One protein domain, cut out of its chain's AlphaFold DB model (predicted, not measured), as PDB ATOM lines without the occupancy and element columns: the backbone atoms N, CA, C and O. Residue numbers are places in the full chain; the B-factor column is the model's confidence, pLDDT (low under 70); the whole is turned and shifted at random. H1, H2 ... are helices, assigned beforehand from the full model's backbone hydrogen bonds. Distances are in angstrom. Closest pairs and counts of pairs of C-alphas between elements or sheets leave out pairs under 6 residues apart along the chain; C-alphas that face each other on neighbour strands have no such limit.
ATOM      1  N   ALA A  33     101.769  -9.833  64.677       83.69
ATOM      2  CA  ALA A  33     103.173  -9.875  64.275       83.69
ATOM      3  C   ALA A  33     103.996 -10.856  65.134       83.69
ATOM      4  O   ALA A  33     104.885 -11.521  64.606       83.69
ATOM      5  N   ALA A  34     103.663 -10.997  66.422       84.81
ATOM      6  CA  ALA A  34     104.303 -11.952  67.323       84.81
ATOM      7  C   ALA A  34     103.895 -13.406  67.020       84.81
ATOM      8  O   ALA A  34     104.752 -14.279  66.968       84.81
ATOM      9  N   GLU A  35     102.613 -13.681  66.760       85.50
ATOM     10  CA  GLU A  35     102.155 -15.032  66.388       85.50
ATOM     11  C   GLU A  35     102.727 -15.468  65.034       85.50
ATOM     12  O   GLU A  35     103.168 -16.604  64.876       85.50
ATOM     13  N   THR A  36     102.778 -14.547  64.069       86.06
ATOM     14  CA  THR A  36     103.393 -14.788  62.756       86.06
ATOM     15  C   THR A  36     104.876 -15.125  62.910       86.06
ATOM     16  O   THR A  36     105.371 -16.026  62.242       86.06
ATOM     17  N   ALA A  37     105.575 -14.453  63.831       87.00
ATOM     18  CA  ALA A  37     106.981 -14.716  64.110       87.00
ATOM     19  C   ALA A  37     107.227 -16.143  64.610       87.00
ATOM     20  O   ALA A  37     108.221 -16.750  64.229       87.00
ATOM     21  N   TRP A  38     106.324 -16.694  65.424       85.81
ATOM     22  CA  TRP A  38     106.432 -18.072  65.905       85.81
ATOM     23  C   TRP A  38     106.228 -19.102  64.796       85.81
ATOM     24  O   TRP A  38     107.005 -20.050  64.700       85.81
ATOM     25  N   VAL A  39     105.238 -18.888  63.928       87.81
ATOM     26  CA  VAL A  39     105.012 -19.752  62.758       87.81
ATOM     27  C   VAL A  39     106.204 -19.697  61.803       87.81
ATOM     28  O   VAL A  39     106.718 -20.728  61.367       87.81
ATOM     29  N   ASP A  40     106.688 -18.490  61.517       87.44
ATOM     30  CA  ASP A  40     107.851 -18.287  60.659       87.44
ATOM     31  C   ASP A  40     109.116 -18.911  61.288       87.44
ATOM     32  O   ASP A  40     109.934 -19.492  60.577       87.44
ATOM     33  N   ALA A  41     109.270 -18.858  62.617       87.81
ATOM     34  CA  ALA A  41     110.391 -19.472  63.333       87.81
ATOM     35  C   ALA A  41     110.394 -21.005  63.254       87.81
ATOM     36  O   ALA A  41     111.465 -21.612  63.220       87.81
ATOM     37  N   GLU A  42     109.221 -21.639  63.202       86.56
ATOM     38  CA  GLU A  42     109.106 -23.090  63.014       86.56
ATOM     39  C   GLU A  42     109.589 -23.520  61.621       86.56
ATOM     40  O   GLU A  42     110.213 -24.569  61.467       86.56
ATOM     41  N   SER A  43     109.398 -22.653  60.626       84.00
ATOM     42  CA  SER A  43     109.862 -22.868  59.250       84.00
ATOM     43  C   SER A  43     111.380 -22.684  59.087       84.00
ATOM     44  O   SER A  43     111.975 -23.134  58.105       84.00
ATOM     45  N   ILE A  44     112.046 -22.053  60.059       86.75
ATOM     46  CA  ILE A  44     113.502 -21.907  60.066       86.75
ATOM     47  C   ILE A  44     114.142 -23.214  60.558       86.75
ATOM     48  O   ILE A  44     114.229 -23.497  61.760       86.75
ATOM     49  N   SER A  45     114.629 -24.008  59.602       84.75
ATOM     50  CA  SER A  45     115.431 -25.207  59.875       84.75
ATOM     51  C   SER A  45     116.848 -24.864  60.349       84.75
ATOM     52  O   SER A  45     117.390 -23.807  60.023       84.75
ATOM     53  N   ASP A  46     117.492 -25.788  61.062       81.38
ATOM     54  CA  ASP A  46     118.863 -25.592  61.560       81.38
ATOM     55  C   ASP A  46     119.852 -25.377  60.400       81.38
ATOM     56  O   ASP A  46     120.654 -24.448  60.415       81.38
ATOM     57  N   LYS A  47     119.676 -26.123  59.301       83.38
ATOM     58  CA  LYS A  47     120.436 -25.943  58.053       83.38
ATOM     59  C   LYS A  47     120.239 -24.560  57.416       83.38
ATOM     60  O   LYS A  47     121.112 -24.081  56.692       83.38
ATOM     61  N   MET A  48     119.074 -23.942  57.610       84.69
ATOM     62  CA  MET A  48     118.840 -22.568  57.169       84.69
ATOM     63  C   MET A  48     119.591 -21.589  58.076       84.69
ATOM     64  O   MET A  48     120.218 -20.665  57.562       84.69
ATOM     65  N   MET A  49     119.596 -21.817  59.393       84.56
ATOM     66  CA  MET A  49     120.373 -21.002  60.334       84.56
ATOM     67  C   MET A  49     121.880 -21.077  60.090       84.56
ATOM     68  O   MET A  49     122.548 -20.064  60.260       84.56
ATOM     69  N   ASP A  50     122.411 -22.191  59.585       83.94
ATOM     70  CA  ASP A  50     123.824 -22.282  59.178       83.94
ATOM     71  C   ASP A  50     124.193 -21.291  58.057       83.94
ATOM     72  O   ASP A  50     125.354 -20.916  57.893       83.94
ATOM     73  N   GLN A  51     123.211 -20.861  57.258       85.06
ATOM     74  CA  GLN A  51     123.398 -19.868  56.196       85.06
ATOM     75  C   GLN A  51     123.191 -18.436  56.697       85.06
ATOM     76  O   GLN A  51     123.477 -17.485  55.965       85.06
ATOM     77  N   PHE A  52     122.670 -18.268  57.915       85.56
ATOM     78  CA  PHE A  52     122.360 -16.964  58.474       85.56
ATOM     79  C   PHE A  52     123.650 -16.232  58.844       85.56
ATOM     80  O   PHE A  52     124.311 -16.536  59.835       85.56
ATOM     81  N   THR A  53     123.999 -15.241  58.027       82.88
ATOM     82  CA  THR A  53     125.206 -14.431  58.204       82.88
ATOM     83  C   THR A  53     124.801 -12.966  58.361       82.88
ATOM     84  O   THR A  53     124.798 -12.216  57.378       82.88
ATOM     85  N   PRO A  54     124.397 -12.537  59.570       79.81
ATOM     86  CA  PRO A  54     124.100 -11.137  59.821       79.81
ATOM     87  C   PRO A  54     125.388 -10.311  59.769       79.81
ATOM     88  O   PRO A  54     126.462 -10.766  60.163       79.81
ATOM     89  N   SER A  55     125.282  -9.070  59.300       79.06
ATOM     90  CA  SER A  55     126.393  -8.114  59.394       79.06
ATOM     91  C   SER A  55     126.667  -7.706  60.847       79.06
ATOM     92  O   SER A  55     125.794  -7.824  61.708       79.06
ATOM     93  N   ASP A  56     127.839  -7.119  61.111       69.94
ATOM     94  CA  ASP A  56     128.229  -6.630  62.445       69.94
ATOM     95  C   ASP A  56     127.198  -5.681  63.081       69.94
ATOM     96  O   ASP A  56     127.093  -5.579  64.300       69.94
ATOM     97  N   THR A  57     126.429  -4.955  62.266       66.88
ATOM     98  CA  THR A  57     125.412  -4.003  62.733       66.88
ATOM     99  C   THR A  57     124.034  -4.640  62.931       66.88
ATOM    100  O   THR A  57     123.071  -3.913  63.166       66.88
ATOM    101  N   GLY A  58     123.902  -5.958  62.756       67.88
ATOM    102  CA  GLY A  58     122.614  -6.657  62.788       67.88
ATOM    103  C   GLY A  58     121.768  -6.472  61.525       67.88
ATOM    104  O   GLY A  58     120.597  -6.844  61.501       67.88
ATOM    105  N   ASN A  59     122.333  -5.893  60.456       75.44
ATOM    106  CA  ASN A  59     121.635  -5.796  59.177       75.44
ATOM    107  C   ASN A  59     121.677  -7.159  58.472       75.44
ATOM    108  O   ASN A  59     122.754  -7.688  58.189       75.44
ATOM    109  N   ILE A  60     120.493  -7.692  58.182       77.19
ATOM    110  CA  ILE A  60     120.271  -9.001  57.559       77.19
ATOM    111  C   ILE A  60     120.152  -8.927  56.029       77.19
ATOM    112  O   ILE A  60     120.010  -9.955  55.377       77.19
ATOM    113  N   MET A  61     120.201  -7.728  55.439       79.38
ATOM    114  CA  MET A  61     120.083  -7.499  53.988       79.38
ATOM    115  C   MET A  61     121.430  -7.531  53.253       79.38
ATOM    116  O   MET A  61     121.520  -7.135  52.089       79.38
ATOM    117  N   GLY A  62     122.485  -7.976  53.935       78.25
ATOM    118  CA  GLY A  62     123.815  -8.150  53.364       78.25
ATOM    119  C   GLY A  62     123.831  -9.089  52.155       78.25
ATOM    120  O   GLY A  62     122.923  -9.904  51.955       78.25
ATOM    121  N   ARG A  63     124.878  -8.994  51.328       81.19
ATOM    122  CA  ARG A  63     125.037  -9.883  50.161       81.19
ATOM    123  C   ARG A  63     125.279 -11.328  50.602       81.19
ATOM    124  O   ARG A  63     124.790 -12.266  49.985       81.19
ATOM    125  N   GLU A  64     126.012 -11.472  51.690       82.50
ATOM    126  CA  GLU A  64     126.299 -12.698  52.421       82.50
ATOM    127  C   GLU A  64     125.033 -13.432  52.888       82.50
ATOM    128  O   GLU A  64     124.997 -14.655  52.841       82.50
ATOM    129  N   ASN A  65     123.959 -12.711  53.229       84.81
ATOM    130  CA  ASN A  65     122.734 -13.309  53.767       84.81
ATOM    131  C   ASN A  65     121.669 -13.624  52.695       84.81
ATOM    132  O   ASN A  65     120.555 -14.039  53.010       84.81
ATOM    133  N   GLN A  66     121.981 -13.440  51.405       83.94
ATOM    134  CA  GLN A  66     121.021 -13.667  50.314       83.94
ATOM    135  C   GLN A  66     120.549 -15.126  50.230       83.94
ATOM    136  O   GLN A  66     119.388 -15.371  49.910       83.94
ATOM    137  N   GLY A  67     121.425 -16.089  50.547       85.94
ATOM    138  CA  GLY A  67     121.069 -17.514  50.576       85.94
ATOM    139  C   GLY A  67     120.010 -17.837  51.635       85.94
ATOM    140  O   GLY A  67     119.044 -18.548  51.349       85.94
ATOM    141  N   PHE A  68     120.133 -17.224  52.816       88.25
ATOM    142  CA  PHE A  68     119.140 -17.319  53.883       88.25
ATOM    143  C   PHE A  68     117.793 -16.728  53.450       88.25
ATOM    144  O   PHE A  68     116.773 -17.400  53.557       88.25
ATOM    145  N   ILE A  69     117.786 -15.507  52.894       87.31
ATOM    146  CA  ILE A  69     116.549 -14.819  52.475       87.31
ATOM    147  C   ILE A  69     115.775 -15.659  51.448       87.31
ATOM    148  O   ILE A  69     114.559 -15.805  51.556       87.31
ATOM    149  N   GLN A  70     116.466 -16.239  50.464       86.56
ATOM    150  CA  GLN A  70     115.829 -17.092  49.454       86.56
ATOM    151  C   GLN A  70     115.260 -18.378  50.054       86.56
ATOM    152  O   GLN A  70     114.153 -18.784  49.700       86.56
ATOM    153  N   SER A  71     116.000 -19.004  50.970       86.56
ATOM    154  CA  SER A  71     115.543 -20.208  51.667       86.56
ATOM    155  C   SER A  71     114.314 -19.911  52.531       86.56
ATOM    156  O   SER A  71     113.341 -20.656  52.478       86.56
ATOM    157  N   PHE A  72     114.306 -18.782  53.244       87.25
ATOM    158  CA  PHE A  72     113.176 -18.339  54.059       87.25
ATOM    159  C   PHE A  72     111.922 -18.066  53.218       87.25
ATOM    160  O   PHE A  72     110.844 -18.561  53.531       87.25
ATOM    161  N   LEU A  73     112.060 -17.341  52.101       85.88
ATOM    162  CA  LEU A  73     110.949 -17.077  51.176       85.88
ATOM    163  C   LEU A  73     110.329 -18.366  50.623       85.88
ATOM    164  O   LEU A  73     109.116 -18.434  50.433       85.88
ATOM    165  N   LYS A  74     111.161 -19.383  50.376       86.00
ATOM    166  CA  LYS A  74     110.711 -20.683  49.882       86.00
ATOM    167  C   LYS A  74     109.915 -21.462  50.933       86.00
ATOM    168  O   LYS A  74     108.910 -22.064  50.569       86.00
ATOM    169  N   GLU A  75     110.348 -21.452  52.194       83.31
ATOM    170  CA  GLU A  75     109.653 -22.162  53.282       83.31
ATOM    171  C   GLU A  75     108.332 -21.480  53.675       83.31
ATOM    172  O   GLU A  75     107.335 -22.156  53.905       83.31
ATOM    173  N   VAL A  76     108.279 -20.142  53.667       78.94
ATOM    174  CA  VAL A  76     107.044 -19.380  53.949       78.94
ATOM    175  C   VAL A  76     105.969 -19.598  52.866       78.94
ATOM    176  O   VAL A  76     104.770 -19.522  53.145       78.94
ATOM    177  N   GLY A  77     106.380 -19.899  51.632       71.94
ATOM    178  CA  GLY A  77     105.494 -20.233  50.517       71.94
ATOM    179  C   GLY A  77     104.815 -19.027  49.849       71.94
ATOM    180  O   GLY A  77     104.739 -17.924  50.397       71.94
ATOM    181  N   ASP A  78     104.296 -19.251  48.637       65.31
ATOM    182  CA  ASP A  78     103.833 -18.203  47.704       65.31
ATOM    183  C   ASP A  78     102.644 -17.369  48.226       65.31
ATOM    184  O   ASP A  78     102.517 -16.179  47.934       65.31
ATOM    185  N   ASN A  79     101.771 -17.971  49.040       62.81
ATOM    186  CA  ASN A  79     100.573 -17.297  49.558       62.81
ATOM    187  C   ASN A  79     100.892 -16.294  50.676       62.81
ATOM    188  O   ASN A  79     100.217 -15.274  50.797       62.81
ATOM    189  N   ALA A  80     101.923 -16.563  51.481       64.75
ATOM    190  CA  ALA A  80     102.342 -15.694  52.579       64.75
ATOM    191  C   ALA A  80     103.446 -14.701  52.168       64.75
ATOM    192  O   ALA A  80     103.788 -13.819  52.958       64.75
ATOM    193  N   THR A  81     103.971 -14.808  50.941       62.50
ATOM    194  CA  THR A  81     104.938 -13.872  50.339       62.50
ATOM    195  C   THR A  81     104.295 -12.746  49.528       62.50
ATOM    196  O   THR A  81     104.992 -11.814  49.113       62.50
ATOM    197  N   ALA A  82     102.971 -12.766  49.343       66.06
ATOM    198  CA  ALA A  82     102.239 -11.678  48.702       66.06
ATOM    199  C   ALA A  82     102.472 -10.348  49.453       66.06
ATOM    200  O   ALA A  82     102.080 -10.189  50.605       66.06
ATOM    201  N   GLY A  83     103.148  -9.391  48.807       73.81
ATOM    202  CA  GLY A  83     103.517  -8.095  49.403       73.81
ATOM    203  C   GLY A  83     104.850  -8.069  50.171       73.81
ATOM    204  O   GLY A  83     105.294  -7.000  50.594       73.81
ATOM    205  N   LEU A  84     105.542  -9.207  50.304       80.06
ATOM    206  CA  LEU A  84     106.884  -9.278  50.905       80.06
ATOM    207  C   LEU A  84     107.997  -8.871  49.934       80.06
ATOM    208  O   LEU A  84     109.087  -8.475  50.350       80.06
ATOM    209  N   LEU A  85     107.711  -8.938  48.637       84.12
ATOM    210  CA  LEU A  85     108.592  -8.482  47.577       84.12
ATOM    211  C   LEU A  85     107.934  -7.329  46.822       84.12
ATOM    212  O   LEU A  85     106.727  -7.311  46.579       84.12
ATOM    213  N   THR A  86     108.750  -6.351  46.455       80.81
ATOM    214  CA  THR A  86     108.366  -5.305  45.503       80.81
ATOM    215  C   THR A  86     108.195  -5.889  44.098       80.81
ATOM    216  O   THR A  86     108.680  -6.985  43.814       80.81
ATOM    217  N   ALA A  87     107.559  -5.142  43.189       79.44
ATOM    218  CA  ALA A  87     107.418  -5.541  41.783       79.44
ATOM    219  C   ALA A  87     108.772  -5.829  41.096       79.44
ATOM    220  O   ALA A  87     108.838  -6.651  40.187       79.44
ATOM    221  N   ASP A  88     109.849  -5.205  41.584       76.62
ATOM    222  CA  ASP A  88     111.221  -5.383  41.099       76.62
ATOM    223  C   ASP A  88     111.976  -6.534  41.800       76.62
ATOM    224  O   ASP A  88     113.181  -6.696  41.615       76.62
ATOM    225  N   GLY A  89     111.303  -7.308  42.660       76.19
ATOM    226  CA  GLY A  89     111.884  -8.449  43.375       76.19
ATOM    227  C   GLY A  89     112.732  -8.092  44.602       76.19
ATOM    228  O   GLY A  89     113.395  -8.963  45.160       76.19
ATOM    229  N   ARG A  90     112.732  -6.831  45.054       80.69
ATOM    230  CA  ARG A  90     113.446  -6.420  46.281       80.69
ATOM    231  C   ARG A  90     112.627  -6.718  47.545       80.69
ATOM    232  O   ARG A  90     111.417  -6.468  47.509       80.69
ATOM    233  N   PRO A  91     113.268  -7.129  48.658       83.44
ATOM    234  CA  PRO A  91     112.645  -7.237  49.980       83.44
ATOM    235  C   PRO A  91     111.912  -5.964  50.410       83.44
ATOM    236  O   PRO A  91     112.469  -4.867  50.331       83.44
ATOM    237  N   THR A  92     110.676  -6.098  50.894       87.00
ATOM    238  CA  THR A  92     109.955  -4.999  51.550       87.00
ATOM    239  C   THR A  92     110.310  -4.916  53.033       87.00
ATOM    240  O   THR A  92     110.849  -5.855  53.620       87.00
ATOM    241  N   LYS A  93     109.960  -3.796  53.679       83.19
ATOM    242  CA  LYS A  93     110.103  -3.649  55.136       83.19
ATOM    243  C   LYS A  93     109.360  -4.754  55.899       83.19
ATOM    244  O   LYS A  93     109.875  -5.259  56.882       83.19
ATOM    245  N   GLN A  94     108.201  -5.178  55.394       84.25
ATOM    246  CA  GLN A  94     107.414  -6.253  55.994       84.25
ATOM    247  C   GLN A  94     108.162  -7.592  55.989       84.25
ATOM    248  O   GLN A  94     108.095  -8.324  56.971       84.25
ATOM    249  N   LEU A  95     108.898  -7.904  54.918       85.81
ATOM    250  CA  LEU A  95     109.740  -9.100  54.876       85.81
ATOM    251  C   LEU A  95     110.874  -9.011  55.900       85.81
ATOM    252  O   LEU A  95     111.143  -9.986  56.594       85.81
ATOM    253  N   ILE A  96     111.514  -7.843  56.003       85.06
ATOM    254  CA  ILE A  96     112.596  -7.600  56.964       85.06
ATOM    255  C   ILE A  96     112.089  -7.799  58.392       85.06
ATOM    256  O   ILE A  96     112.668  -8.598  59.121       85.06
ATOM    257  N   ASP A  97     110.993  -7.131  58.758       85.00
ATOM    258  CA  ASP A  97     110.421  -7.210  60.103       85.00
ATOM    259  C   ASP A  97     109.983  -8.663  60.420       85.00
ATOM    260  O   ASP A  97     110.279  -9.169  61.500       85.00
ATOM    261  N   ARG A  98     109.377  -9.396  59.467       86.69
ATOM    262  CA  ARG A  98     109.024 -10.822  59.653       86.69
ATOM    263  C   ARG A  98     110.239 -11.716  59.875       86.69
ATOM    264  O   ARG A  98     110.248 -12.487  60.826       86.69
ATOM    265  N   MET A  99     111.268 -11.598  59.033       87.38
ATOM    266  CA  MET A  99     112.493 -12.390  59.184       87.38
ATOM    267  C   MET A  99     113.180 -12.102  60.516       87.38
ATOM    268  O   MET A  99     113.575 -13.036  61.206       87.38
ATOM    269  N   GLN A 100     113.302 -10.825  60.892       86.19
ATOM    270  CA  GLN A 100     113.891 -10.431  62.170       86.19
ATOM    271  C   GLN A 100     113.118 -11.035  63.340       86.19
ATOM    272  O   GLN A 100     113.726 -11.664  64.200       86.19
ATOM    273  N   ASN A 101     111.790 -10.921  63.343       88.19
ATOM    274  CA  ASN A 101     110.973 -11.477  64.418       88.19
ATOM    275  C   ASN A 101     111.064 -13.010  64.472       88.19
ATOM    276  O   ASN A 101     111.133 -13.574  65.561       88.19
ATOM    277  N   ALA A 102     111.108 -13.684  63.320       88.75
ATOM    278  CA  ALA A 102     111.218 -15.138  63.234       88.75
ATOM    279  C   ALA A 102     112.568 -15.659  63.752       88.75
ATOM    280  O   ALA A 102     112.614 -16.583  64.565       88.75
ATOM    281  N   ILE A 103     113.676 -15.035  63.337       88.12
ATOM    282  CA  ILE A 103     115.022 -15.359  63.837       88.12
ATOM    283  C   ILE A 103     115.085 -15.126  65.345       88.12
ATOM    284  O   ILE A 103     115.597 -15.961  66.089       88.12
ATOM    285  N   PHE A 104     114.525 -14.010  65.804       85.94
ATOM    286  CA  PHE A 104     114.497 -13.665  67.212       85.94
ATOM    287  C   PHE A 104     113.677 -14.680  68.031       85.94
ATOM    288  O   PHE A 104     114.132 -15.153  69.074       85.94
ATOM    289  N   ALA A 105     112.502 -15.083  67.538       86.94
ATOM    290  CA  ALA A 105     111.680 -16.120  68.157       86.94
ATOM    291  C   ALA A 105     112.404 -17.474  68.209       86.94
ATOM    292  O   ALA A 105     112.385 -18.137  69.248       86.94
ATOM    293  N   LYS A 106     113.126 -17.848  67.143       86.00
ATOM    294  CA  LYS A 106     113.953 -19.063  67.106       86.00
ATOM    295  C   LYS A 106     115.099 -19.020  68.124       86.00
ATOM    296  O   LYS A 106     115.360 -20.032  68.772       86.00
ATOM    297  N   ALA A 107     115.773 -17.875  68.251       83.38
ATOM    298  CA  ALA A 107     116.977 -17.712  69.063       83.38
ATOM    299  C   ALA A 107     116.706 -17.582  70.562       83.38
ATOM    300  O   ALA A 107     117.455 -18.140  71.356       83.38
ATOM    301  N   TYR A 108     115.662 -16.850  70.953       82.56
ATOM    302  CA  TYR A 108     115.406 -16.527  72.360       82.56
ATOM    303  C   TYR A 108     114.237 -17.309  72.954       82.56
ATOM    304  O   TYR A 108     114.180 -17.469  74.170       82.56
ATOM    305  N   LYS A 109     113.307 -17.798  72.119       81.38
ATOM    306  CA  LYS A 109     112.115 -18.565  72.524       81.38
ATOM    307  C   LYS A 109     111.332 -17.950  73.695       81.38
ATOM    308  O   LYS A 109     110.725 -18.660  74.492       81.38
ATOM    309  N   ASN A 110     111.328 -16.623  73.793       78.75
ATOM    310  CA  ASN A 110     110.670 -15.889  74.864       78.75
ATOM    311  C   ASN A 110     109.537 -15.034  74.286       78.75
ATOM    312  O   ASN A 110     109.786 -14.095  73.531       78.75
ATOM    313  N   GLU A 111     108.296 -15.344  74.665       80.19
ATOM    314  CA  GLU A 111     107.097 -14.665  74.159       80.19
ATOM    315  C   GLU A 111     107.123 -13.152  74.412       80.19
ATOM    316  O   GLU A 111     106.794 -12.367  73.520       80.19
ATOM    317  N   LYS A 112     107.572 -12.724  75.600       78.25
ATOM    318  CA  LYS A 112     107.634 -11.303  75.961       78.25
ATOM    319  C   LYS A 112     108.614 -10.548  75.078       78.25
ATOM    320  O   LYS A 112     108.288  -9.462  74.601       78.25
ATOM    321  N   LEU A 113     109.792 -11.123  74.835       77.00
ATOM    322  CA  LEU A 113     110.779 -10.485  73.972       77.00
ATOM    323  C   LEU A 113     110.335 -10.471  72.509       77.00
ATOM    324  O   LEU A 113     110.503  -9.451  71.856       77.00
ATOM    325  N   VAL A 114     109.735 -11.552  71.999       83.19
ATOM    326  CA  VAL A 114     109.209 -11.592  70.620       83.19
ATOM    327  C   VAL A 114     108.139 -10.525  70.419       83.19
ATOM    328  O   VAL A 114     108.158  -9.809  69.419       83.19
ATOM    329  N   ARG A 115     107.242 -10.366  71.396       83.31
ATOM    330  CA  ARG A 115     106.242  -9.299  71.381       83.31
ATOM    331  C   ARG A 115     106.882  -7.918  71.406       83.31
ATOM    332  O   ARG A 115     106.480  -7.054  70.634       83.31
ATOM    333  N   LEU A 116     107.893  -7.732  72.255       81.19
ATOM    334  CA  LEU A 116     108.663  -6.498  72.315       81.19
ATOM    335  C   LEU A 116     109.279  -6.195  70.944       81.19
ATOM    336  O   LEU A 116     109.033  -5.126  70.411       81.19
ATOM    337  N   VAL A 117     109.961  -7.147  70.303       82.44
ATOM    338  CA  VAL A 117     110.559  -6.936  68.969       82.44
ATOM    339  C   VAL A 117     109.512  -6.552  67.927       82.44
ATOM    340  O   VAL A 117     109.727  -5.641  67.127       82.44
ATOM    341  N   ALA A 118     108.372  -7.238  67.948       81.12
ATOM    342  CA  ALA A 118     107.318  -7.057  66.966       81.12
ATOM    343  C   ALA A 118     106.600  -5.702  67.086       81.12
ATOM    344  O   ALA A 118     106.160  -5.153  66.076       81.12
ATOM    345  N   GLU A 119     106.464  -5.177  68.304       81.56
ATOM    346  CA  GLU A 119     105.645  -3.997  68.592       81.56
ATOM    347  C   GLU A 119     106.472  -2.722  68.826       81.56
ATOM    348  O   GLU A 119     105.889  -1.641  68.852       81.56
ATOM    349  N   GLU A 120     107.801  -2.806  68.953       82.06
ATOM    350  CA  GLU A 120     108.644  -1.681  69.378       82.06
ATOM    351  C   GLU A 120     108.879  -0.611  68.284       82.06
ATOM    352  O   GLU A 120     109.523  -0.880  67.249       82.06
TER     353      GLU A 120
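What this domain is: This is residues 33 to 120 of the 315 residues of the protein "Phage protein" of Photobacterium aphoticum (UniProt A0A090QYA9). A helical hairpin, the longest helix H4 with H5 folded back beside it, is crossed by H1, which packs on both; H3 meets the last residue of H1 near its own end, the four-residue H2 packs on H3, and two long loops link H2 to H3 and H3 to H4. H4 has its centre nearest to the mean of the C-alphas, while those of H5 and H2 lie farthest out. The printed part has 88 residues with five named helices, H1 to H5 along the chain, and no named strand: its class is all helix. It is compact, with a radius of gyration of the C-alphas of 12.2 A, and its rounded outline spans 35 by 27 by 23 A.

How they stand to each other: Begin with H1, residues 33 to 43, the hub, which touches three other helices. Look first at H4, residues 93 to 108: it touches H1, the closest C-alphas, those of Ala 37 and Ala 102, being 4.3 A apart. These two run the same way at a steep tilt of 68 degrees, only just short of about perpendicular. H5, residues 111 to 119, touches H1 at Ala 34 and Arg 115, the closest C-alphas, 5.2 A apart, at a steep tilt of 65 degrees, opposite ways. H4 and H5 form a helical hairpin at a shallow tilt of 16 degrees, opposite ways; their closest C-alphas, those of Ala 105 and Val 114, are 5.7 A apart. H3, residues 66 to 76, touches H1 about perpendicular, at 79 degrees, the closest C-alphas being those of Ser 43 and Glu 75, 6.0 A apart. H3 and H4 are close but not clearly touching: the C-alphas of Phe 72 and Met 99 are closest, at 7.9 A. H2, residues 46 to 49, touches H3, with C-alphas 48 and 68 closest at 6.2 A, and is apart from H1, H4 and H5. The helix packing is mostly crossed: of four touching pairs with a tilt, one is shallow. In H1, H3, H4 and H5 every O i to N i+4 pair is within hydrogen-bond range; H2 is too short for such a pair.

Where its parts are: Find C-alpha 33 at (103.173, -9.875, 64.275); from there H1 runs 15.5 A to Ser 43. H2 follows from Asp 46 to Met 49, and H3 covers 15.5 A from Gln 66 to Val 76. Look for C-alpha 93 at (110.103, -3.649, 55.136), where H4 begins its 22.2 A to Tyr 108. H5 runs 12.1 A from Glu 111 to C-alpha 119 at (105.645, -3.997, 68.592).

The domain as a whole: The C-alphas of Asp 88 and Lys 112 are the two farthest apart, 35.5 A. The printed part has no cut. The links H1 to H2 and H4 to H5 are tight; residues 50 to 65 and 77 to 92 form the long links. Mean pLDDT of the printed part is 81.7, and residues 56 to 58 and 78 to 82 are under 70.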